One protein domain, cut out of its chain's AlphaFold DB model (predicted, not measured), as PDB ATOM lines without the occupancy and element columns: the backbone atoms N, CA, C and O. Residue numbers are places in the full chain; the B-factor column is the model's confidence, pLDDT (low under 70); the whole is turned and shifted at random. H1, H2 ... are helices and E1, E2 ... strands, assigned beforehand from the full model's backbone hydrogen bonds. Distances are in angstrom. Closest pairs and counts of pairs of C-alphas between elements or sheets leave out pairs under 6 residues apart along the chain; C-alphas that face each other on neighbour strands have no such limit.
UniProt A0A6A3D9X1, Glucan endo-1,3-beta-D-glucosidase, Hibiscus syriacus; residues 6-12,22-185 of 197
ATOM      1  N   LEU A   6       6.079  69.856  29.999       62.06
ATOM      2  CA  LEU A   6       7.419  69.660  29.468       62.06
ATOM      3  C   LEU A   6       8.415  69.780  30.625       62.06
ATOM      4  O   LEU A   6       8.660  70.873  31.143       62.06
ATOM      5  N   SER A   7       8.962  68.638  31.044       57.00
ATOM      6  CA  SER A   7       9.960  68.554  32.110       57.00
ATOM      7  C   SER A   7      11.366  68.424  31.535       57.00
ATOM      8  O   SER A   7      11.657  67.485  30.792       57.00
ATOM      9  N   PHE A   8      12.260  69.333  31.916       58.34
ATOM     10  CA  PHE A   8      13.696  69.154  31.714       58.34
ATOM     11  C   PHE A   8      14.285  68.443  32.938       58.34
ATOM     12  O   PHE A   8      14.179  68.945  34.057       58.34
ATOM     13  N   LEU A   9      14.908  67.275  32.758       53.38
ATOM     14  CA  LEU A   9      15.647  66.614  33.840       53.38
ATOM     15  C   LEU A   9      16.989  67.326  34.051       53.38
ATOM     16  O   LEU A   9      17.821  67.329  33.146       53.38
ATOM     17  N   LEU A  10      17.235  67.856  35.253       52.03
ATOM     18  CA  LEU A  10      18.532  68.471  35.582       52.03
ATOM     19  C   LEU A  10      19.653  67.463  35.788       52.03
ATOM     20  O   LEU A  10      20.821  67.835  35.740       52.03
ATOM     21  N   LEU A  11      19.321  66.195  36.018       42.06
ATOM     22  CA  LEU A  11      20.302  65.168  36.342       42.06
ATOM     23  C   LEU A  11      19.909  63.844  35.696       42.06
ATOM     24  O   LEU A  11      19.426  62.927  36.356       42.06
ATOM     25  N   ARG A  12      20.140  63.724  34.388       39.00
ATOM     26  CA  ARG A  12      20.230  62.407  33.757       39.00
ATOM     27  C   ARG A  12      21.697  61.999  33.752       39.00
ATOM     28  O   ARG A  12      22.491  62.517  32.975       39.00
ATOM     29  N   PRO A  22      25.036  73.263  33.565       75.88
ATOM     30  CA  PRO A  22      25.382  74.113  34.684       75.88
ATOM     31  C   PRO A  22      24.098  74.673  35.285       75.88
ATOM     32  O   PRO A  22      23.247  75.190  34.562       75.88
ATOM     33  N   ALA A  23      23.947  74.560  36.602       73.88
ATOM     34  CA  ALA A  23      22.693  74.871  37.282       73.88
ATOM     35  C   ALA A  23      22.191  76.302  36.973       73.88
ATOM     36  O   ALA A  23      20.994  76.540  36.841       73.88
ATOM     37  N   TYR A  24      23.110  77.245  36.739       80.81
ATOM     38  CA  TYR A  24      22.792  78.626  36.366       80.81
ATOM     39  C   TYR A  24      22.175  78.795  34.960       80.81
ATOM     40  O   TYR A  24      21.609  79.848  34.676       80.81
ATOM     41  N   LEU A  25      22.252  77.792  34.073       88.44
ATOM     42  CA  LEU A  25      21.655  77.830  32.727       88.44
ATOM     43  C   LEU A  25      20.212  77.322  32.679       88.44
ATOM     44  O   LEU A  25      19.530  77.530  31.676       88.44
ATOM     45  N   VAL A  26      19.729  76.695  33.752       89.06
ATOM     46  CA  VAL A  26      18.406  76.061  33.797       89.06
ATOM     47  C   VAL A  26      17.289  77.069  33.552       89.06
ATOM     48  O   VAL A  26      16.522  76.929  32.603       89.06
ATOM     49  N   VAL A  27      17.222  78.124  34.364       91.81
ATOM     50  CA  VAL A  27      16.168  79.143  34.245       91.81
ATOM     51  C   VAL A  27      16.242  79.890  32.900       91.81
ATOM     52  O   VAL A  27      15.198  80.029  32.259       91.81
ATOM     53  N   PRO A  28      17.425  80.316  32.400       93.12
ATOM     54  CA  PRO A  28      17.552  80.844  31.038       93.12
ATOM     55  C   PRO A  28      17.012  79.904  29.951       93.12
ATOM     56  O   PRO A  28      16.262  80.344  29.078       93.12
ATOM     57  N   ALA A  29      17.328  78.608  30.017       92.25
ATOM     58  CA  ALA A  29      16.830  77.633  29.051       92.25
ATOM     59  C   ALA A  29      15.299  77.501  29.113       92.25
ATOM     60  O   ALA A  29      14.630  77.551  28.080       92.25
ATOM     61  N   MET A  30      14.724  77.423  30.316       93.88
ATOM     62  CA  MET A  30      13.270  77.360  30.502       93.88
ATOM     63  C   MET A  30      12.559  78.611  29.958       93.88
ATOM     64  O   MET A  30      11.506  78.494  29.331       93.88
ATOM     65  N   ARG A  31      13.149  79.806  30.118       94.88
ATOM     66  CA  ARG A  31      12.633  81.061  29.533       94.88
ATOM     67  C   ARG A  31      12.629  81.044  28.005       94.88
ATOM     68  O   ARG A  31      11.664  81.519  27.401       94.88
ATOM     69  N   ASN A  32      13.657  80.470  27.380       95.38
ATOM     70  CA  ASN A  32      13.702  80.314  25.924       95.38
ATOM     71  C   ASN A  32      12.591  79.378  25.432       95.38
ATOM     72  O   ASN A  32      11.898  79.692  24.467       95.38
ATOM     73  N   VAL A  33      12.365  78.268  26.139       94.50
ATOM     74  CA  VAL A  33      11.302  77.308  25.806       94.50
ATOM     75  C   VAL A  33       9.922  77.939  25.965       94.50
ATOM     76  O   VAL A  33       9.100  77.840  25.058       94.50
ATOM     77  N   VAL A  34       9.666  78.658  27.064       94.06
ATOM     78  CA  VAL A  34       8.407  79.401  27.238       94.06
ATOM     79  C   VAL A  34       8.211  80.428  26.125       94.06
ATOM     80  O   VAL A  34       7.104  80.555  25.613       94.06
ATOM     81  N   SER A  35       9.264  81.138  25.714       95.56
ATOM     82  CA  SER A  35       9.186  82.088  24.596       95.56
ATOM     83  C   SER A  35       8.801  81.398  23.282       95.56
ATOM     84  O   SER A  35       7.926  81.882  22.569       95.56
ATOM     85  N   ALA A  36       9.372  80.227  22.990       95.25
ATOM     86  CA  ALA A  36       9.005  79.436  21.813       95.25
ATOM     87  C   ALA A  36       7.547  78.931  21.871       95.25
ATOM     88  O   ALA A  36       6.824  78.990  20.874       95.25
ATOM     89  N   LEU A  37       7.088  78.495  23.050       93.50
ATOM     90  CA  LEU A  37       5.697  78.091  23.269       93.50
ATOM     91  C   LEU A  37       4.730  79.267  23.104       93.50
ATOM     92  O   LEU A  37       3.675  79.090  22.502       93.50
ATOM     93  N   LYS A  38       5.098  80.466  23.574       93.88
ATOM     94  CA  LYS A  38       4.325  81.704  23.370       93.88
ATOM     95  C   LYS A  38       4.184  82.045  21.891       93.88
ATOM     96  O   LYS A  38       3.076  82.308  21.436       93.88
ATOM     97  N   ASN A  39       5.271  81.946  21.125       95.94
ATOM     98  CA  ASN A  39       5.244  82.164  19.674       95.94
ATOM     99  C   ASN A  39       4.341  81.160  18.937       95.94
ATOM    100  O   ASN A  39       3.871  81.446  17.842       95.94
ATOM    101  N   SER A  40       4.075  80.006  19.554       94.75
ATOM    102  CA  SER A  40       3.188  78.963  19.027       94.75
ATOM    103  C   SER A  40       1.792  78.967  19.671       94.75
ATOM    104  O   SER A  40       0.988  78.090  19.372       94.75
ATOM    105  N   SER A  41       1.478  79.924  20.558       93.31
ATOM    106  CA  SER A  41       0.223  79.982  21.337       93.31
ATOM    107  C   SER A  41      -0.059  78.739  22.204       93.31
ATOM    108  O   SER A  41      -1.210  78.369  22.439       93.31
ATOM    109  N   LEU A  42       0.995  78.075  22.692       89.94
ATOM    110  CA  LEU A  42       0.913  76.839  23.482       89.94
ATOM    111  C   LEU A  42       1.197  77.037  24.978       89.94
ATOM    112  O   LEU A  42       1.009  76.102  25.749       89.94
ATOM    113  N   GLN A  43       1.600  78.229  25.424       85.94
ATOM    114  CA  GLN A  43       2.046  78.505  26.802       85.94
ATOM    115  C   GLN A  43       1.000  78.227  27.901       85.94
ATOM    116  O   GLN A  43       1.337  78.004  29.069       85.94
ATOM    117  N   ASP A  44      -0.285  78.266  27.546       84.94
ATOM    118  CA  ASP A  44      -1.386  78.005  28.479       84.94
ATOM    119  C   ASP A  44      -1.749  76.518  28.554       84.94
ATOM    120  O   ASP A  44      -2.308  76.067  29.561       84.94
ATOM    121  N   ARG A  45      -1.381  75.753  27.518       84.88
ATOM    122  CA  ARG A  45      -1.593  74.303  27.423       84.88
ATOM    123  C   ARG A  45      -0.388  73.512  27.921       84.88
ATOM    124  O   ARG A  45      -0.578  72.555  28.665       84.88
ATOM    125  N   ILE A  46       0.816  73.942  27.543       86.69
ATOM    126  CA  ILE A  46       2.081  73.281  27.856       86.69
ATOM    127  C   ILE A  46       2.812  74.079  28.931       86.69
ATOM    128  O   ILE A  46       3.213  75.224  28.708       86.69
ATOM    129  N   LYS A  47       2.998  73.471  30.105       86.00
ATOM    130  CA  LYS A  47       3.745  74.088  31.210       86.00
ATOM    131  C   LYS A  47       5.184  73.603  31.216       86.00
ATOM    132  O   LYS A  47       5.442  72.417  31.065       86.00
ATOM    133  N   VAL A  48       6.117  74.534  31.396       90.19
ATOM    134  CA  VAL A  48       7.554  74.239  31.446       90.19
ATOM    135  C   VAL A  48       7.977  74.122  32.896       90.19
ATOM    136  O   VAL A  48       7.809  75.072  33.662       90.19
ATOM    137  N   SER A  49       8.544  72.978  33.259       89.81
ATOM    138  CA  SER A  49       9.103  72.732  34.585       89.81
ATOM    139  C   SER A  49      10.421  71.961  34.487       89.81
ATOM    140  O   SER A  49      10.913  71.643  33.402       89.81
ATOM    141  N   THR A  50      11.040  71.711  35.632       87.19
ATOM    142  CA  THR A  50      12.269  70.944  35.741       87.19
ATOM    143  C   THR A  50      12.201  70.052  36.966       87.19
ATOM    144  O   THR A  50      11.740  70.491  38.020       87.19
ATOM    145  N   SER A  51      12.617  68.792  36.823       84.69
ATOM    146  CA  SER A  51      12.594  67.867  37.954       84.69
ATOM    147  C   SER A  51      13.831  68.027  38.824       84.69
ATOM    148  O   SER A  51      14.967  67.947  38.336       84.69
ATOM    149  N   LEU A  52      13.599  68.228  40.120       87.56
ATOM    150  CA  LEU A  52      14.630  68.310  41.139       87.56
ATOM    151  C   LEU A  52      14.743  66.996  41.915       87.56
ATOM    152  O   LEU A  52      13.753  66.310  42.148       87.56
ATOM    153  N   PRO A  53      15.944  66.620  42.359       88.19
ATOM    154  CA  PRO A  53      16.102  65.486  43.258       88.19
ATOM    155  C   PRO A  53      15.666  65.859  44.682       88.19
ATOM    156  O   PRO A  53      15.899  66.983  45.122       88.19
ATOM    157  N   PHE A  54      15.132  64.906  45.452       89.25
ATOM    158  CA  PHE A  54      14.720  65.147  46.845       89.25
ATOM    159  C   PHE A  54      15.831  65.733  47.744       89.25
ATOM    160  O   PHE A  54      15.552  66.497  48.664       89.25
ATOM    161  N   TYR A  55      17.113  65.472  47.438       89.31
ATOM    162  CA  TYR A  55      18.249  65.971  48.229       89.31
ATOM    163  C   TYR A  55      18.404  67.503  48.242       89.31
ATOM    164  O   TYR A  55      19.257  68.008  48.982       89.31
ATOM    165  N   VAL A  56      17.646  68.250  47.428       91.62
ATOM    166  CA  VAL A  56      17.640  69.724  47.470       91.62
ATOM    167  C   VAL A  56      17.094  70.272  48.793       91.62
ATOM    168  O   VAL A  56      17.391  71.417  49.139       91.62
ATOM    169  N   LEU A  57      16.365  69.455  49.560       93.00
ATOM    170  CA  LEU A  57      15.959  69.755  50.929       93.00
ATOM    171  C   LEU A  57      17.135  69.534  51.898       93.00
ATOM    172  O   LEU A  57      17.913  68.585  51.779       93.00
ATOM    173  N   SER A  58      17.296  70.447  52.855       93.06
ATOM    174  CA  SER A  58      18.244  70.336  53.971       93.06
ATOM    175  C   SER A  58      17.628  69.627  55.171       93.06
ATOM    176  O   SER A  58      18.338  68.960  55.919       93.06
ATOM    177  N   LYS A  59      16.309  69.756  55.327       90.81
ATOM    178  CA  LYS A  59      15.522  69.129  56.378       90.81
ATOM    179  C   LYS A  59      14.269  68.525  55.768       90.81
ATOM    180  O   LYS A  59      13.593  69.178  54.980       90.81
ATOM    181  N   THR A  60      14.008  67.271  56.115       91.12
ATOM    182  CA  THR A  60      12.916  66.461  55.555       91.12
ATOM    183  C   THR A  60      12.058  65.812  56.640       91.12
ATOM    184  O   THR A  60      10.971  65.330  56.342       91.12
ATOM    185  N   TYR A  61      12.522  65.814  57.896       89.25
ATOM    186  CA  TYR A  61      11.764  65.331  59.044       89.25
ATOM    187  C   TYR A  61      11.928  66.259  60.271       89.25
ATOM    188  O   TYR A  61      13.054  66.679  60.568       89.25
ATOM    189  N   PRO A  62      10.838  66.565  61.004       93.19
ATOM    190  CA  PRO A  62       9.454  66.292  60.603       93.19
ATOM    191  C   PRO A  62       9.070  67.092  59.332       93.19
ATOM    192  O   PRO A  62       9.662  68.156  59.116       93.19
ATOM    193  N   PRO A  63       8.157  66.588  58.472       94.12
ATOM    194  CA  PRO A  63       7.784  67.231  57.205       94.12
ATOM    195  C   PRO A  63       7.463  68.729  57.313       94.12
ATOM    196  O   PRO A  63       7.949  69.517  56.506       94.12
ATOM    197  N   SER A  64       6.753  69.144  58.362       94.12
ATOM    198  CA  SER A  64       6.397  70.533  58.694       94.12
ATOM    199  C   SER A  64       7.573  71.497  58.787       94.12
ATOM    200  O   SER A  64       7.424  72.701  58.570       94.12
ATOM    201  N   GLN A  65       8.759  70.976  59.099       93.69
ATOM    202  CA  GLN A  65      10.001  71.735  59.221       93.69
ATOM    203  C   GLN A  65      10.868  71.625  57.963       93.69
ATOM    204  O   GLN A  65      12.067  71.917  58.014       93.69
ATOM    205  N   GLY A  66      10.273  71.194  56.849       92.94
ATOM    206  CA  GLY A  66      10.899  71.150  55.541       92.94
ATOM    207  C   GLY A  66      11.564  72.476  55.179       92.94
ATOM    208  O   GLY A  66      10.995  73.553  55.382       92.94
ATOM    209  N   ALA A  67      12.792  72.397  54.664       92.94
ATOM    210  CA  ALA A  67      13.555  73.558  54.224       92.94
ATOM    211  C   ALA A  67      14.487  73.197  53.064       92.94
ATOM    212  O   ALA A  67      15.106  72.131  53.061       92.94
ATOM    213  N   PHE A  68      14.669  74.111  52.108       93.06
ATOM    214  CA  PHE A  68      15.694  73.963  51.076       93.06
ATOM    215  C   PHE A  68      17.109  74.116  51.652       93.06
ATOM    216  O   PHE A  68      17.331  74.707  52.711       93.06
ATOM    217  N   LYS A  69      18.106  73.581  50.945       92.06
ATOM    218  CA  LYS A  69      19.518  73.870  51.224       92.06
ATOM    219  C   LYS A  69      19.837  75.317  50.868       92.06
ATOM    220  O   LYS A  69      19.714  75.714  49.713       92.06
ATOM    221  N   SER A  70      20.334  76.082  51.839       90.75
ATOM    222  CA  SER A  70      20.766  77.471  51.632       90.75
ATOM    223  C   SER A  70      21.871  77.592  50.577       90.75
ATOM    224  O   SER A  70      21.872  78.540  49.795       90.75
ATOM    225  N   SER A  71      22.754  76.594  50.476       89.56
ATOM    226  CA  SER A  71      23.792  76.524  49.438       89.56
ATOM    227  C   SER A  71      23.240  76.419  48.013       89.56
ATOM    228  O   SER A  71      23.959  76.727  47.066       89.56
ATOM    229  N   LEU A  72      21.975  76.020  47.843       89.88
ATOM    230  CA  LEU A  72      21.289  75.935  46.553       89.88
ATOM    231  C   LEU A  72      20.349  77.122  46.298       89.88
ATOM    232  O   LEU A  72      19.678  77.145  45.271       89.88
ATOM    233  N   ALA A  73      20.300  78.125  47.182       88.50
ATOM    234  CA  ALA A  73      19.400  79.273  47.033       88.50
ATOM    235  C   ALA A  73      19.622  80.026  45.706       88.50
ATOM    236  O   ALA A  73      18.671  80.397  45.025       88.50
ATOM    237  N   PHE A  74      20.874  80.174  45.259       86.50
ATOM    238  CA  PHE A  74      21.176  80.826  43.975       86.50
ATOM    239  C   PHE A  74      20.494  80.145  42.770       86.50
ATOM    240  O   PHE A  74      20.251  80.792  41.756       86.50
ATOM    241  N   LEU A  75      20.194  78.847  42.882       88.06
ATOM    242  CA  LEU A  75      19.501  78.048  41.875       88.06
ATOM    243  C   LEU A  75      17.987  78.029  42.116       88.06
ATOM    244  O   LEU A  75      17.205  78.239  41.192       88.06
ATOM    245  N   LEU A  76      17.577  77.740  43.352       89.44
ATOM    246  CA  LEU A  76      16.183  77.472  43.698       89.44
ATOM    247  C   LEU A  76      15.334  78.743  43.693       89.44
ATOM    248  O   LEU A  76      14.199  78.698  43.236       89.44
ATOM    249  N   ASN A  77      15.877  79.885  44.121       88.94
ATOM    250  CA  ASN A  77      15.129  81.143  44.161       88.94
ATOM    251  C   ASN A  77      14.656  81.577  42.764       88.94
ATOM    252  O   ASN A  77      13.447  81.734  42.579       88.94
ATOM    253  N   PRO A  78      15.547  81.743  41.759       90.75
ATOM    254  CA  PRO A  78      15.105  82.137  40.424       90.75
ATOM    255  C   PRO A  78      14.235  81.063  39.761       90.75
ATOM    256  O   PRO A  78      13.381  81.398  38.941       90.75
ATOM    257  N   LEU A  79      14.417  79.786  40.117       91.25
ATOM    258  CA  LEU A  79      13.585  78.698  39.613       91.25
ATOM    259  C   LEU A  79      12.155  78.773  40.159       91.25
ATOM    260  O   LEU A  79      11.215  78.770  39.370       91.25
ATOM    261  N   LEU A  80      11.973  78.869  41.478       90.62
ATOM    262  CA  LEU A  80      10.643  78.972  42.085       90.62
ATOM    263  C   LEU A  80       9.909  80.224  41.604       90.62
ATOM    264  O   LEU A  80       8.728  80.149  41.270       90.62
ATOM    265  N   GLN A  81      10.621  81.348  41.486       89.56
ATOM    266  CA  GLN A  81      10.068  82.567  40.904       89.56
ATOM    267  C   GLN A  81       9.583  82.329  39.466       89.56
ATOM    268  O   GLN A  81       8.437  82.638  39.145       89.56
ATOM    269  N   PHE A  82      10.418  81.724  38.614       91.81
ATOM    270  CA  PHE A  82      10.041  81.393  37.240       91.81
ATOM    271  C   PHE A  82       8.797  80.493  37.182       91.81
ATOM    272  O   PHE A  82       7.903  80.726  36.365       91.81
ATOM    273  N   LEU A  83       8.738  79.459  38.026       91.12
ATOM    274  CA  LEU A  83       7.609  78.531  38.056       91.12
ATOM    275  C   LEU A  83       6.319  79.254  38.455       91.12
ATOM    276  O   LEU A  83       5.298  79.072  37.792       91.12
ATOM    277  N   ASN A  84       6.384  80.130  39.461       88.50
ATOM    278  CA  ASN A  84       5.231  80.909  39.907       88.50
ATOM    279  C   ASN A  84       4.732  81.880  38.825       88.50
ATOM    280  O   ASN A  84       3.553  81.865  38.474       88.50
ATOM    281  N   GLU A  85       5.641  82.650  38.214       89.94
ATOM    282  CA  GLU A  85       5.328  83.609  37.140       89.94
ATOM    283  C   GLU A  85       4.620  82.950  35.943       89.94
ATOM    284  O   GLU A  85       3.765  83.563  35.303       89.94
ATOM    285  N   ASN A  86       4.948  81.691  35.639       89.50
ATOM    286  CA  ASN A  86       4.393  80.961  34.494       89.50
ATOM    287  C   ASN A  86       3.246  80.004  34.865       89.50
ATOM    288  O   ASN A  86       2.696  79.324  33.981       89.50
ATOM    289  N   ARG A  87       2.856  79.965  36.150       88.12
ATOM    290  CA  ARG A  87       1.903  78.993  36.718       88.12
ATOM    291  C   ARG A  87       2.281  77.556  36.345       88.12
ATOM    292  O   ARG A  87       1.437  76.760  35.927       88.12
ATOM    293  N   SER A  88       3.576  77.270  36.411       87.88
ATOM    294  CA  SER A  88       4.152  75.956  36.157       87.88
ATOM    295  C   SER A  88       4.270  75.167  37.463       87.88
ATOM    296  O   SER A  88       4.540  75.759  38.509       87.88
ATOM    297  N   PRO A  89       4.101  73.836  37.425       87.19
ATOM    298  CA  PRO A  89       4.226  73.001  38.613       87.19
ATOM    299  C   PRO A  89       5.683  72.872  39.066       87.19
ATOM    300  O   PRO A  89       6.598  72.912  38.243       87.19
ATOM    301  N   PHE A  90       5.902  72.640  40.356       88.56
ATOM    302  CA  PHE A  90       7.172  72.181  40.908       88.56
ATOM    303  C   PHE A  90       7.275  70.662  40.772       88.56
ATOM    304  O   PHE A  90       6.377  69.937  41.198       88.56
ATOM    305  N   MET A  91       8.356  70.165  40.172       87.69
ATOM    306  CA  MET A  91       8.566  68.729  39.979       87.69
ATOM    307  C   MET A  91       9.706  68.231  40.859       87.69
ATOM    308  O   MET A  91      10.782  68.834  40.892       87.69
ATOM    309  N   ILE A  92       9.485  67.111  41.544       85.88
ATOM    310  CA  ILE A  92      10.479  66.523  42.442       85.88
ATOM    311  C   ILE A  92      10.488  65.005  42.339       85.88
ATOM    312  O   ILE A  92       9.441  64.366  42.337       85.88
ATOM    313  N   ASN A  93      11.675  64.415  42.264       85.88
ATOM    314  CA  ASN A  93      11.823  62.969  42.277       85.88
ATOM    315  C   ASN A  93      11.792  62.469  43.724       85.88
ATOM    316  O   ASN A  93      12.673  62.837  44.509       85.88
ATOM    317  N   LEU A  94      10.819  61.620  44.054       84.44
ATOM    318  CA  LEU A  94      10.678  61.004  45.374       84.44
ATOM    319  C   LEU A  94      11.149  59.551  45.333       84.44
ATOM    320  O   LEU A  94      10.873  58.823  44.382       84.44
ATOM    321  N   TYR A  95      11.866  59.143  46.377       83.25
ATOM    322  CA  TYR A  95      12.450  57.809  46.492       83.25
ATOM    323  C   TYR A  95      12.341  57.339  47.949       83.25
ATOM    324  O   TYR A  95      13.302  57.488  48.715       83.25
ATOM    325  N   PRO A  96      11.190  56.773  48.357       84.12
ATOM    326  CA  PRO A  96      10.997  56.260  49.713       84.12
ATOM    327  C   PRO A  96      12.062  55.234  50.122       84.12
ATOM    328  O   PRO A  96      12.497  55.234  51.269       84.12
ATOM    329  N   TYR A  97      12.555  54.427  49.173       79.88
ATOM    330  CA  TYR A  97      13.602  53.421  49.396       79.88
ATOM    331  C   TYR A  97      14.871  53.977  50.062       79.88
ATOM    332  O   TYR A  97      15.487  53.306  50.886       79.88
ATOM    333  N   PHE A  98      15.253  55.226  49.776       83.25
ATOM    334  CA  PHE A  98      16.435  55.829  50.404       83.25
ATOM    335  C   PHE A  98      16.240  56.195  51.882       83.25
ATOM    336  O   PHE A  98      17.204  56.600  52.522       83.25
ATOM    337  N   ALA A  99      15.033  56.041  52.434       82.31
ATOM    338  CA  ALA A  99      14.751  56.233  53.856       82.31
ATOM    339  C   ALA A  99      14.906  54.948  54.698       82.31
ATOM    340  O   ALA A  99      14.645  54.980  55.905       82.31
ATOM    341  N   ILE A 100      15.309  53.817  54.094       80.00
ATOM    342  CA  ILE A 100      15.622  52.581  54.829       80.00
ATOM    343  C   ILE A 100      16.770  52.852  55.810       80.00
ATOM    344  O   ILE A 100      17.813  53.377  55.429       80.00
ATOM    345  N   GLY A 101      16.573  52.478  57.076       81.88
ATOM    346  CA  GLY A 101      17.499  52.751  58.181       81.88
ATOM    347  C   GLY A 101      17.004  53.869  59.098       81.88
ATOM    348  O   GLY A 101      17.071  53.723  60.314       81.88
ATOM    349  N   ASP A 102      16.407  54.920  58.528       80.62
ATOM    350  CA  ASP A 102      15.739  55.981  59.295       80.62
ATOM    351  C   ASP A 102      14.266  55.651  59.580       80.62
ATOM    352  O   ASP A 102      13.662  56.226  60.490       80.62
ATOM    353  N   SER A 103      13.658  54.771  58.781       83.81
ATOM    354  CA  SER A 103      12.244  54.373  58.861       83.81
ATOM    355  C   SER A 103      12.089  52.855  58.754       83.81
ATOM    356  O   SER A 103      13.011  52.161  58.318       83.81
ATOM    357  N   SER A 104      10.920  52.335  59.143       85.00
ATOM    358  CA  SER A 104      10.637  50.899  59.018       85.00
ATOM    359  C   SER A 104      10.544  50.475  57.550       85.00
ATOM    360  O   SER A 104      10.091  51.245  56.699       85.00
ATOM    361  N   LEU A 105      10.949  49.235  57.255       85.12
ATOM    362  CA  LEU A 105      10.823  48.659  55.913       85.12
ATOM    363  C   LEU A 105       9.365  48.688  55.436       85.12
ATOM    364  O   LEU A 105       9.107  49.025  54.287       85.12
ATOM    365  N   ASP A 106       8.420  48.422  56.337       85.38
ATOM    366  CA  ASP A 106       6.993  48.447  56.024       85.38
ATOM    367  C   ASP A 106       6.532  49.835  55.559       85.38
ATOM    368  O   ASP A 106       5.900  49.932  54.518       85.38
ATOM    369  N   GLN A 107       6.949  50.928  56.214       82.50
ATOM    370  CA  GLN A 107       6.616  52.295  55.765       82.50
ATOM    371  C   GLN A 107       7.197  52.649  54.391       82.50
ATOM    372  O   GLN A 107       6.644  53.486  53.677       82.50
ATOM    373  N   VAL A 108       8.351  52.080  54.046       83.75
ATOM    374  CA  VAL A 108       9.005  52.300  52.750       83.75
ATOM    375  C   VAL A 108       8.315  51.500  51.646       83.75
ATOM    376  O   VAL A 108       8.208  51.987  50.525       83.75
ATOM    377  N   LEU A 109       7.840  50.299  51.978       82.19
ATOM    378  CA  LEU A 109       7.110  49.395  51.088       82.19
ATOM    379  C   LEU A 109       5.590  49.601  51.136       82.19
ATOM    380  O   LEU A 109       4.864  48.733  50.663       82.19
ATOM    381  N   PHE A 110       5.124  50.700  51.738       80.50
ATOM    382  CA  PHE A 110       3.706  51.040  51.898       80.50
ATOM    383  C   PHE A 110       2.855  49.984  52.639       80.50
ATOM    384  O   PHE A 110       1.634  49.968  52.586       80.50
ATOM    385  N   LYS A 111       3.479  49.116  53.431       80.00
ATOM    386  CA  LYS A 111       2.769  48.128  54.247       80.00
ATOM    387  C   LYS A 111       2.285  48.743  55.563       80.00
ATOM    388  O   LYS A 111       2.947  49.634  56.105       80.00
ATOM    389  N   PRO A 112       1.187  48.222  56.147       79.44
ATOM    390  CA  PRO A 112       0.750  48.618  57.480       79.44
ATOM    391  C   PRO A 112       1.891  48.496  58.493       79.44
ATOM    392  O   PRO A 112       2.423  47.409  58.711       79.44
ATOM    393  N   SER A 113       2.255  49.614  59.124       78.69
ATOM    394  CA  SER A 113       3.361  49.671  60.077       78.69
ATOM    395  C   SER A 113       2.893  50.205  61.433       78.69
ATOM    396  O   SER A 113       2.307  51.292  61.506       78.69
ATOM    397  N   PRO A 114       3.200  49.517  62.548       76.62
ATOM    398  CA  PRO A 114       2.944  50.050  63.885       76.62
ATOM    399  C   PRO A 114       3.866  51.236  64.227       76.62
ATOM    400  O   PRO A 114       3.620  51.931  65.209       76.62
ATOM    401  N   GLN A 115       4.907  51.488  63.423       81.62
ATOM    402  CA  GLN A 115       5.918  52.533  63.626       81.62
ATOM    403  C   GLN A 115       5.672  53.777  62.759       81.62
ATOM    404  O   GLN A 115       6.609  54.509  62.429       81.62
ATOM    405  N   ALA A 116       4.418  54.019  62.367       83.19
ATOM    406  CA  ALA A 116       4.043  55.233  61.654       83.19
ATOM    407  C   ALA A 116       4.576  56.483  62.366       83.19
ATOM    408  O   ALA A 116       4.479  56.627  63.589       83.19
ATOM    409  N   LYS A 117       5.158  57.383  61.580       87.00
ATOM    410  CA  LYS A 117       5.808  58.580  62.097       87.00
ATOM    411  C   LYS A 117       4.775  59.681  62.263       87.00
ATOM    412  O   LYS A 117       3.904  59.847  61.415       87.00
ATOM    413  N   VAL A 118       4.878  60.436  63.351       90.94
ATOM    414  CA  VAL A 118       4.002  61.579  63.615       90.94
ATOM    415  C   VAL A 118       4.841  62.844  63.585       90.94
ATOM    416  O   VAL A 118       5.823  62.981  64.317       90.94
ATOM    417  N   ASP A 119       4.438  63.767  62.724       91.94
ATOM    418  CA  ASP A 119       4.914  65.136  62.743       91.94
ATOM    419  C   ASP A 119       4.309  65.848  63.959       91.94
ATOM    420  O   ASP A 119       3.089  65.986  64.023       91.94
ATOM    421  N   PRO A 120       5.114  66.296  64.939       89.38
ATOM    422  CA  PRO A 120       4.600  66.817  66.204       89.38
ATOM    423  C   PRO A 120       3.813  68.126  66.055       89.38
ATOM    424  O   PRO A 120       3.088  68.503  66.971       89.38
ATOM    425  N   ASN A 121       3.955  68.833  64.934       85.94
ATOM    426  CA  ASN A 121       3.214  70.052  64.646       85.94
ATOM    427  C   ASN A 121       3.103  70.186  63.121       85.94
ATOM    428  O   ASN A 121       4.045  70.690  62.512       85.94
ATOM    429  N   PRO A 122       2.016  69.688  62.497       86.88
ATOM    430  CA  PRO A 122       0.629  69.853  62.963       86.88
ATOM    431  C   PRO A 122      -0.005  68.671  63.719       86.88
ATOM    432  O   PRO A 122      -1.195  68.722  64.011       86.88
ATOM    433  N   GLY A 123       0.729  67.594  64.008       91.56
ATOM    434  CA  GLY A 123       0.139  66.330  64.480       91.56
ATOM    435  C   GLY A 123      -0.210  65.362  63.344       91.56
ATOM    436  O   GLY A 123      -1.016  64.452  63.534       91.56
ATOM    437  N   LEU A 124       0.368  65.560  62.155       92.62
ATOM    438  CA  LEU A 124       0.107  64.727  60.981       92.62
ATOM    439  C   LEU A 124       0.796  63.369  61.120       92.62
ATOM    440  O   LEU A 124       1.996  63.288  61.389       92.62
ATOM    441  N   ARG A 125       0.027  62.299  60.928       91.50
ATOM    442  CA  ARG A 125       0.512  60.920  60.956       91.50
ATOM    443  C   ARG A 125       0.806  60.445  59.538       91.50
ATOM    444  O   ARG A 125      -0.028  60.597  58.655       91.50
ATOM    445  N   TYR A 126       1.964  59.818  59.366       89.62
ATOM    446  CA  TYR A 126       2.432  59.274  58.099       89.62
ATOM    447  C   TYR A 126       2.644  57.769  58.217       89.62
ATOM    448  O   TYR A 126       3.589  57.294  58.865       89.62
ATOM    449  N   ASP A 127       1.748  57.023  57.575       87.06
ATOM    450  CA  ASP A 127       1.795  55.563  57.521       87.06
ATOM    451  C   ASP A 127       2.777  55.052  56.454       87.06
ATOM    452  O   ASP A 127       3.301  53.949  56.592       87.06
ATOM    453  N   ASN A 128       3.117  55.875  55.456       85.19
ATOM    454  CA  ASN A 128       4.137  55.578  54.450       85.19
ATOM    455  C   ASN A 128       5.141  56.739  54.287       85.19
ATOM    456  O   ASN A 128       4.881  57.887  54.658       85.19
ATOM    457  N   MET A 129       6.329  56.432  53.757       86.69
ATOM    458  CA  MET A 129       7.390  57.429  53.559       86.69
ATOM    459  C   MET A 129       7.186  58.317  52.334       86.69
ATOM    460  O   MET A 129       7.772  59.395  52.280       86.69
ATOM    461  N   PHE A 130       6.377  57.900  51.365       86.56
ATOM    462  CA  PHE A 130       6.098  58.720  50.194       86.56
ATOM    463  C   PHE A 130       5.311  59.976  50.567       86.56
ATOM    464  O   PHE A 130       5.750  61.074  50.235       86.56
ATOM    465  N   ASP A 131       4.241  59.831  51.347       87.06
ATOM    466  CA  ASP A 131       3.433  60.947  51.839       87.06
ATOM    467  C   ASP A 131       4.265  61.878  52.717       87.06
ATOM    468  O   ASP A 131       4.211  63.095  52.562       87.06
ATOM    469  N   ALA A 132       5.110  61.313  53.587       90.50
ATOM    470  CA  ALA A 132       6.015  62.100  54.418       90.50
ATOM    471  C   ALA A 132       7.010  62.914  53.573       90.50
ATOM    472  O   ALA A 132       7.263  64.083  53.867       90.50
ATOM    473  N   GLN A 133       7.579  62.318  52.517       90.94
ATOM    474  CA  GLN A 133       8.477  63.026  51.606       90.94
ATOM    475  C   GLN A 133       7.734  64.098  50.801       90.94
ATOM    476  O   GLN A 133       8.248  65.205  50.652       90.94
ATOM    477  N   LEU A 134       6.535  63.799  50.302       89.25
ATOM    478  CA  LEU A 134       5.731  64.730  49.517       89.25
ATOM    479  C   LEU A 134       5.278  65.935  50.359       89.25
ATOM    480  O   LEU A 134       5.445  67.079  49.926       89.25
ATOM    481  N   ASP A 135       4.832  65.712  51.594       91.44
ATOM    482  CA  ASP A 135       4.473  66.794  52.516       91.44
ATOM    483  C   ASP A 135       5.686  67.596  52.979       91.44
ATOM    484  O   ASP A 135       5.592  68.814  53.128       91.44
ATOM    485  N   ALA A 136       6.860  66.973  53.114       93.38
ATOM    486  CA  ALA A 136       8.084  67.716  53.397       93.38
ATOM    487  C   ALA A 136       8.397  68.721  52.278       93.38
ATOM    488  O   ALA A 136       8.844  69.837  52.552       93.38
ATOM    489  N   VAL A 137       8.137  68.361  51.016       92.44
ATOM    490  CA  VAL A 137       8.275  69.283  49.879       92.44
ATOM    491  C   VAL A 137       7.222  70.383  49.941       92.44
ATOM    492  O   VAL A 137       7.575  71.551  49.780       92.44
ATOM    493  N   HIS A 138       5.965  70.040  50.220       90.25
ATOM    494  CA  HIS A 138       4.891  71.022  50.368       90.25
ATOM    495  C   HIS A 138       5.206  72.069  51.431       90.25
ATOM    496  O   HIS A 138       5.258  73.261  51.126       90.25
ATOM    497  N   PHE A 139       5.515  71.632  52.650       91.31
ATOM    498  CA  PHE A 139       5.888  72.537  53.728       91.31
ATOM    499  C   PHE A 139       7.153  73.318  53.402       91.31
ATOM    500  O   PHE A 139       7.208  74.502  53.710       91.31
ATOM    501  N   THR A 140       8.140  72.725  52.723       92.31
ATOM    502  CA  THR A 140       9.322  73.473  52.268       92.31
ATOM    503  C   THR A 140       8.934  74.648  51.368       92.31
ATOM    504  O   THR A 140       9.436  75.752  51.566       92.31
ATOM    505  N   ILE A 141       8.035  74.434  50.402       89.19
ATOM    506  CA  ILE A 141       7.577  75.472  49.468       89.19
ATOM    507  C   ILE A 141       6.716  76.520  50.186       89.19
ATOM    508  O   ILE A 141       6.931  77.714  49.994       89.19
ATOM    509  N   VAL A 142       5.784  76.103  51.046       85.25
ATOM    510  CA  VAL A 142       4.907  77.018  51.802       85.25
ATOM    511  C   VAL A 142       5.692  77.844  52.822       85.25
ATOM    512  O   VAL A 142       5.456  79.042  52.978       85.25
ATOM    513  N   ASN A 143       6.675  77.236  53.487       86.06
ATOM    514  CA  ASN A 143       7.567  77.921  54.422       86.06
ATOM    515  C   ASN A 143       8.569  78.836  53.711       86.06
ATOM    516  O   ASN A 143       9.301  79.576  54.378       86.06
ATOM    517  N   GLN A 144       8.638  78.787  52.377       80.69
ATOM    518  CA  GLN A 144       9.647  79.493  51.618       80.69
ATOM    519  C   GLN A 144       9.411  81.005  51.640       80.69
ATOM    520  O   GLN A 144       8.747  81.586  50.787       80.69
ATOM    521  N   ARG A 145      10.034  81.669  52.614       63.75
ATOM    522  CA  ARG A 145      10.048  83.127  52.767       63.75
ATOM    523  C   ARG A 145      11.308  83.720  52.153       63.75
ATOM    524  O   ARG A 145      12.219  84.140  52.864       63.75
ATOM    525  N   PHE A 146      11.411  83.716  50.825       57.97
ATOM    526  CA  PHE A 146      12.472  84.493  50.177       57.97
ATOM    527  C   PHE A 146      12.250  85.997  50.371       57.97
ATOM    528  O   PHE A 146      11.149  86.438  50.687       57.97
ATOM    529  N   SER A 147      13.296  86.790  50.115       47.44
ATOM    530  CA  SER A 147      13.269  88.260  50.020       47.44
ATOM    531  C   SER A 147      12.443  88.772  48.818       47.44
ATOM    532  O   SER A 147      12.817  89.732  48.151       47.44
ATOM    533  N   LEU A 148      11.343  88.090  48.505       53.16
ATOM    534  CA  LEU A 148      10.325  88.426  47.523       53.16
ATOM    535  C   LEU A 148       9.038  88.590  48.333       53.16
ATOM    536  O   LEU A 148       8.234  87.665  48.409       53.16
ATOM    537  N   ALA A 149       8.903  89.727  49.016       50.88
ATOM    538  CA  ALA A 149       7.863  89.974  50.022       50.88
ATOM    539  C   ALA A 149       6.412  89.840  49.502       50.88
ATOM    540  O   ALA A 149       5.488  89.835  50.306       50.88
ATOM    541  N   ASP A 150       6.224  89.647  48.194       53.16
ATOM    542  CA  ASP A 150       4.922  89.672  47.527       53.16
ATOM    543  C   ASP A 150       4.548  88.360  46.802       53.16
ATOM    544  O   ASP A 150       3.543  88.319  46.095       53.16
ATOM    545  N   GLN A 151       5.338  87.282  46.916       63.25
ATOM    546  CA  GLN A 151       5.066  86.024  46.196       63.25
ATOM    547  C   GLN A 151       4.505  84.945  47.132       63.25
ATOM    548  O   GLN A 151       5.200  84.453  48.018       63.25
ATOM    549  N   ASN A 152       3.247  84.553  46.907       68.94
ATOM    550  CA  ASN A 152       2.621  83.413  47.575       68.94
ATOM    551  C   ASN A 152       2.856  82.134  46.755       68.94
ATOM    552  O   ASN A 152       2.342  82.014  45.645       68.94
ATOM    553  N   PHE A 153       3.616  81.183  47.302       75.25
ATOM    554  CA  PHE A 153       3.865  79.879  46.673       75.25
ATOM    555  C   PHE A 153       2.877  78.788  47.117       75.25
ATOM    556  O   PHE A 153       3.006  77.651  46.672       75.25
ATOM    557  N   ALA A 154       1.892  79.104  47.967       71.38
ATOM    558  CA  ALA A 154       0.936  78.118  48.478       71.38
ATOM    559  C   ALA A 154       0.117  77.431  47.369       71.38
ATOM    560  O   ALA A 154      -0.208  76.255  47.494       71.38
ATOM    561  N   ASP A 155      -0.142  78.130  46.260       70.94
ATOM    562  CA  ASP A 155      -0.892  77.594  45.112       70.94
ATOM    563  C   ASP A 155      -0.007  76.813  44.117       70.94
ATOM    564  O   ASP A 155      -0.466  76.374  43.053       70.94
ATOM    565  N   MET A 156       1.290  76.660  44.414       81.25
ATOM    566  CA  MET A 156       2.220  75.948  43.545       81.25
ATOM    567  C   MET A 156       1.908  74.450  43.552       81.25
ATOM    568  O   MET A 156       2.097  73.752  44.542       81.25
ATOM    569  N   LYS A 157       1.472  73.940  42.398       82.25
ATOM    570  CA  LYS A 157       1.201  72.512  42.196       82.25
ATOM    571  C   LYS A 157       2.495  71.705  42.249       82.25
ATOM    572  O   LYS A 157       3.456  72.058  41.566       82.25
ATOM    573  N   ILE A 158       2.492  70.604  42.995       79.56
ATOM    574  CA  ILE A 158       3.627  69.682  43.102       79.56
ATOM    575  C   ILE A 158       3.322  68.431  42.280       79.56
ATOM    576  O   ILE A 158       2.227  67.879  42.359       79.56
ATOM    577  N   ILE A 159       4.292  67.993  41.480       77.50
ATOM    578  CA  ILE A 159       4.221  66.740  40.728       77.50
ATOM    579  C   ILE A 159       5.376  65.846  41.190       77.50
ATOM    580  O   ILE A 159       6.538  66.149  40.884       77.50
ATOM    581  N   PRO A 160       5.091  64.751  41.918       74.06
ATOM    582  CA  PRO A 160       6.100  63.752  42.217       74.06
ATOM    583  C   PRO A 160       6.468  62.998  40.935       74.06
ATOM    584  O   PRO A 160       5.612  62.535  40.183       74.06
ATOM    585  N   ALA A 161       7.762  62.870  40.672       66.44
ATOM    586  CA  ALA A 161       8.298  62.070  39.585       66.44
ATOM    587  C   ALA A 161       8.814  60.742  40.156       66.44
ATOM    588  O   ALA A 161       9.868  60.687  40.787       66.44
ATOM    589  N   ILE A 162       8.046  59.675  39.942       63.41
ATOM    590  CA  ILE A 162       8.416  58.312  40.336       63.41
ATOM    591  C   ILE A 162       9.142  57.658  39.147       63.41
ATOM    592  O   ILE A 162       8.577  57.633  38.049       63.41
ATOM    593  N   PRO A 163      10.382  57.158  39.308       52.09
ATOM    594  CA  PRO A 163      11.073  56.406  38.261       52.09
ATOM    595  C   PRO A 163      10.267  55.180  37.837       52.09
ATOM    596  O   PRO A 163       9.632  54.535  38.669       52.09
ATOM    597  N   ARG A 164      10.330  54.831  36.551       49.22
ATOM    598  CA  ARG A 164       9.571  53.700  35.993       49.22
ATOM    599  C   ARG A 164       9.919  52.365  36.647       49.22
ATOM    600  O   ARG A 164       9.046  51.521  36.764       49.22
ATOM    601  N   GLU A 165      11.144  52.219  37.138       48.81
ATOM    602  CA  GLU A 165      11.614  51.037  37.860       48.81
ATOM    603  C   GLU A 165      10.834  50.790  39.164       48.81
ATOM    604  O   GLU A 165      10.738  49.656  39.606       48.81
ATOM    605  N   VAL A 166      10.255  51.840  39.761       48.19
ATOM    606  CA  VAL A 166       9.398  51.749  40.957       48.19
ATOM    607  C   VAL A 166       7.919  51.613  40.565       48.19
ATOM    608  O   VAL A 166       7.124  51.092  41.334       48.19
ATOM    609  N   GLN A 167       7.528  52.026  39.355       46.75
ATOM    610  CA  GLN A 167       6.134  51.940  38.897       46.75
ATOM    611  C   GLN A 167       5.663  50.497  38.652       46.75
ATOM    612  O   GLN A 167       4.472  50.233  38.781       46.75
ATOM    613  N   GLU A 168       6.567  49.564  38.329       43.94
ATOM    614  CA  GLU A 168       6.217  48.151  38.098       43.94
ATOM    615  C   GLU A 168       5.901  47.374  39.390       43.94
ATOM    616  O   GLU A 168       5.229  46.349  39.327       43.94
ATOM    617  N   GLU A 169       6.315  47.864  40.563       43.47
ATOM    618  CA  GLU A 169       6.104  47.176  41.848       43.47
ATOM    619  C   GLU A 169       4.909  47.743  42.642       43.47
ATOM    620  O   GLU A 169       4.604  47.273  43.735       43.47
ATOM    621  N   THR A 170       4.224  48.778  42.133       43.84
ATOM    622  CA  THR A 170       3.317  49.610  42.951       43.84
ATOM    623  C   THR A 170       2.073  50.099  42.195       43.84
ATOM    624  O   THR A 170       1.608  51.221  42.399       43.84
ATOM    625  N   THR A 171       1.516  49.286  41.293       46.97
ATOM    626  CA  THR A 171       0.413  49.723  40.414       46.97
ATOM    627  C   THR A 171      -0.898  50.026  41.144       46.97
ATOM    628  O   THR A 171      -1.637  50.878  40.664       46.97
ATOM    629  N   ASP A 172      -1.165  49.431  42.311       43.78
ATOM    630  CA  ASP A 172      -2.427  49.652  43.047       43.78
ATOM    631  C   ASP A 172      -2.315  50.689  44.183       43.78
ATOM    632  O   ASP A 172      -3.318  51.248  44.623       43.78
ATOM    633  N   GLU A 173      -1.102  51.022  44.635       48.06
ATOM    634  CA  GLU A 173      -0.890  51.877  45.815       48.06
ATOM    635  C   GLU A 173      -0.329  53.267  45.470       48.06
ATOM    636  O   GLU A 173      -0.700  54.258  46.098       48.06
ATOM    637  N   VAL A 174       0.399  53.392  44.350       46.22
ATOM    638  CA  VAL A 174       0.570  54.697  43.671       46.22
ATOM    639  C   VAL A 174      -0.798  55.226  43.209       46.22
ATOM    640  O   VAL A 174      -1.038  56.432  43.180       46.22
ATOM    641  N   VAL A 175      -1.756  54.334  42.947       41.34
ATOM    642  CA  VAL A 175      -3.166  54.679  42.731       41.34
ATOM    643  C   VAL A 175      -3.839  55.157  44.034       41.34
ATOM    644  O   VAL A 175      -4.657  56.071  43.990       41.34
ATOM    645  N   GLY A 176      -3.445  54.647  45.205       42.66
ATOM    646  CA  GLY A 176      -3.882  55.143  46.520       42.66
ATOM    647  C   GLY A 176      -3.409  56.571  46.826       42.66
ATOM    648  O   GLY A 176      -4.182  57.376  47.335       42.66
ATOM    649  N   THR A 177      -2.202  56.954  46.392       46.94
ATOM    650  CA  THR A 177      -1.721  58.353  46.480       46.94
ATOM    651  C   THR A 177      -2.533  59.360  45.647       46.94
ATOM    652  O   THR A 177      -2.350  60.571  45.780       46.94
ATOM    653  N   MET A 178      -3.507  58.895  44.852       50.03
ATOM    654  CA  MET A 178      -4.513  59.755  44.223       50.03
ATOM    655  C   MET A 178      -5.526  60.351  45.219       50.03
ATOM    656  O   MET A 178      -6.286  61.236  44.833       50.03
ATOM    657  N   SER A 179      -5.539  59.926  46.493       58.69
ATOM    658  CA  SER A 179      -6.341  60.559  47.554       58.69
ATOM    659  C   SER A 179      -5.661  61.758  48.229       58.69
ATOM    660  O   SER A 179      -6.266  62.405  49.085       58.69
ATOM    661  N   GLY A 180      -4.427  62.081  47.843       72.31
ATOM    662  CA  GLY A 180      -3.608  63.108  48.480       72.31
ATOM    663  C   GLY A 180      -2.896  62.632  49.747       72.31
ATOM    664  O   GLY A 180      -2.962  61.459  50.103       72.31
ATOM    665  N   THR A 181      -2.196  63.551  50.404       84.19
ATOM    666  CA  THR A 181      -1.371  63.306  51.600       84.19
ATOM    667  C   THR A 181      -1.996  63.950  52.846       84.19
ATOM    668  O   THR A 181      -2.917  64.764  52.717       84.19
ATOM    669  N   PRO A 182      -1.505  63.647  54.065       87.94
ATOM    670  CA  PRO A 182      -2.001  64.267  55.295       87.94
ATOM    671  C   PRO A 182      -2.024  65.808  55.294       87.94
ATOM    672  O   PRO A 182      -2.958  66.389  55.848       87.94
ATOM    673  N   ALA A 183      -1.041  66.484  54.687       86.75
ATOM    674  CA  ALA A 183      -1.018  67.947  54.560       86.75
ATOM    675  C   ALA A 183      -1.694  68.465  53.279       86.75
ATOM    676  O   ALA A 183      -2.104  69.625  53.237       86.75
ATOM    677  N   MET A 184      -1.818  67.630  52.242       81.38
ATOM    678  CA  MET A 184      -2.406  67.980  50.946       81.38
ATOM    679  C   MET A 184      -3.499  66.981  50.524       81.38
ATOM    680  O   MET A 184      -3.286  66.166  49.620       81.38
ATOM    681  N   PRO A 185      -4.695  67.037  51.132       71.06
ATOM    682  CA  PRO A 185      -5.813  66.199  50.714       71.06
ATOM    683  C   PRO A 185      -6.345  66.621  49.324       71.06
ATOM    684  O   PRO A 185      -6.673  67.785  49.112       71.06
TER     685      PRO A 185
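Overview. This is residues 6 to 12 and 22 to 185 of the 197 residues of the protein "Glucan endo-1,3-beta-D-glucosidase" of Hibiscus syriacus (UniProt A0A6A3D9X1). A small, strongly curled wall of four parallel strands, E1 E2 E4 E5, has its three longer helices over one face, H1 and H2 side by side toward the E1 end and H5 over E4 and E5, in two layers, sheet and helices. Short H3 and H4 and the long loop of residues 109 to 128 extend one end of the body, H1 lies at the other, and H6 and H7 follow E5 in a low-confidence tail. The printed part has 171 residues, with seven named helices and five named strands in the order E1 H1 E2 E3 H2 E4 H3 H4 H5 E5 H6 H7. The class is mixed, helices and strands, with 85 residues, under half, in named elements. The whole is compact, with a radius of gyration of the C-alphas of 16.8 A and spans of 54 by 37 by 29 A.

Along the chain. E1, residues 6 to 9, begins at C-alpha 6 (7.419, 69.660, 29.468). H1 is residues 23 to 39, 25.8 A long, E2 residues 47 to 53, 19.3 A, and E3 residues 57 to 59. H2 is residues 70 to 85, 22.0 A, with a kink of 39 degrees near residue 77. E4 is residues 90 to 93, H3 96 to 99, H4 105 to 108, and H5 129 to 142, 19.8 A. E5 is residues 158 to 161, H6 164 to 167, and H7 176 to 179, ending at C-alpha 179 (-6.341, 60.559, 47.554).

Arrangement. E1 and E2 are parallel, with N 6 and O 47 at 2.8 A. E2 and E4 have N 93 and O 52 at 2.8 A, and E4 and E5 have N 161 and O 92 at 2.8 A. H1 is on the sheet over E2, at a height of 9.3 A, and touches H2 at a shallow tilt of 7 degrees, the same way, the closest C-alphas being those of Val 27 and Leu 79, 6.0 A apart. H5 is on the same face as H2, at a height of 9.9 A. H5 touches H3, the C-alphas of Pro 96 and Met 129 being closest at 5.4 A. E4, H3 H4 H5 and E5 form a strand-helix-strand unit, two parallel neighbour strands with helices between. Every O i to N i+4 pair is within hydrogen-bond range in H5, against 11 of 13 in H1 and 9 of 12 in H2; H3, H4, H6 and H7 are too short for one.

Size, cuts and confidence. The farthest C-alphas, of Asn 39 and Pro 114, are 54.7 A apart. Residues 13 to 21 are not printed; C-alphas 12 and 22 are 12.8 A apart across the cut. The links H4 to H5 and H5 to E5 are long. The pLDDT is under 70 at residues 6 to 12, 145 to 152 and 161 to 179.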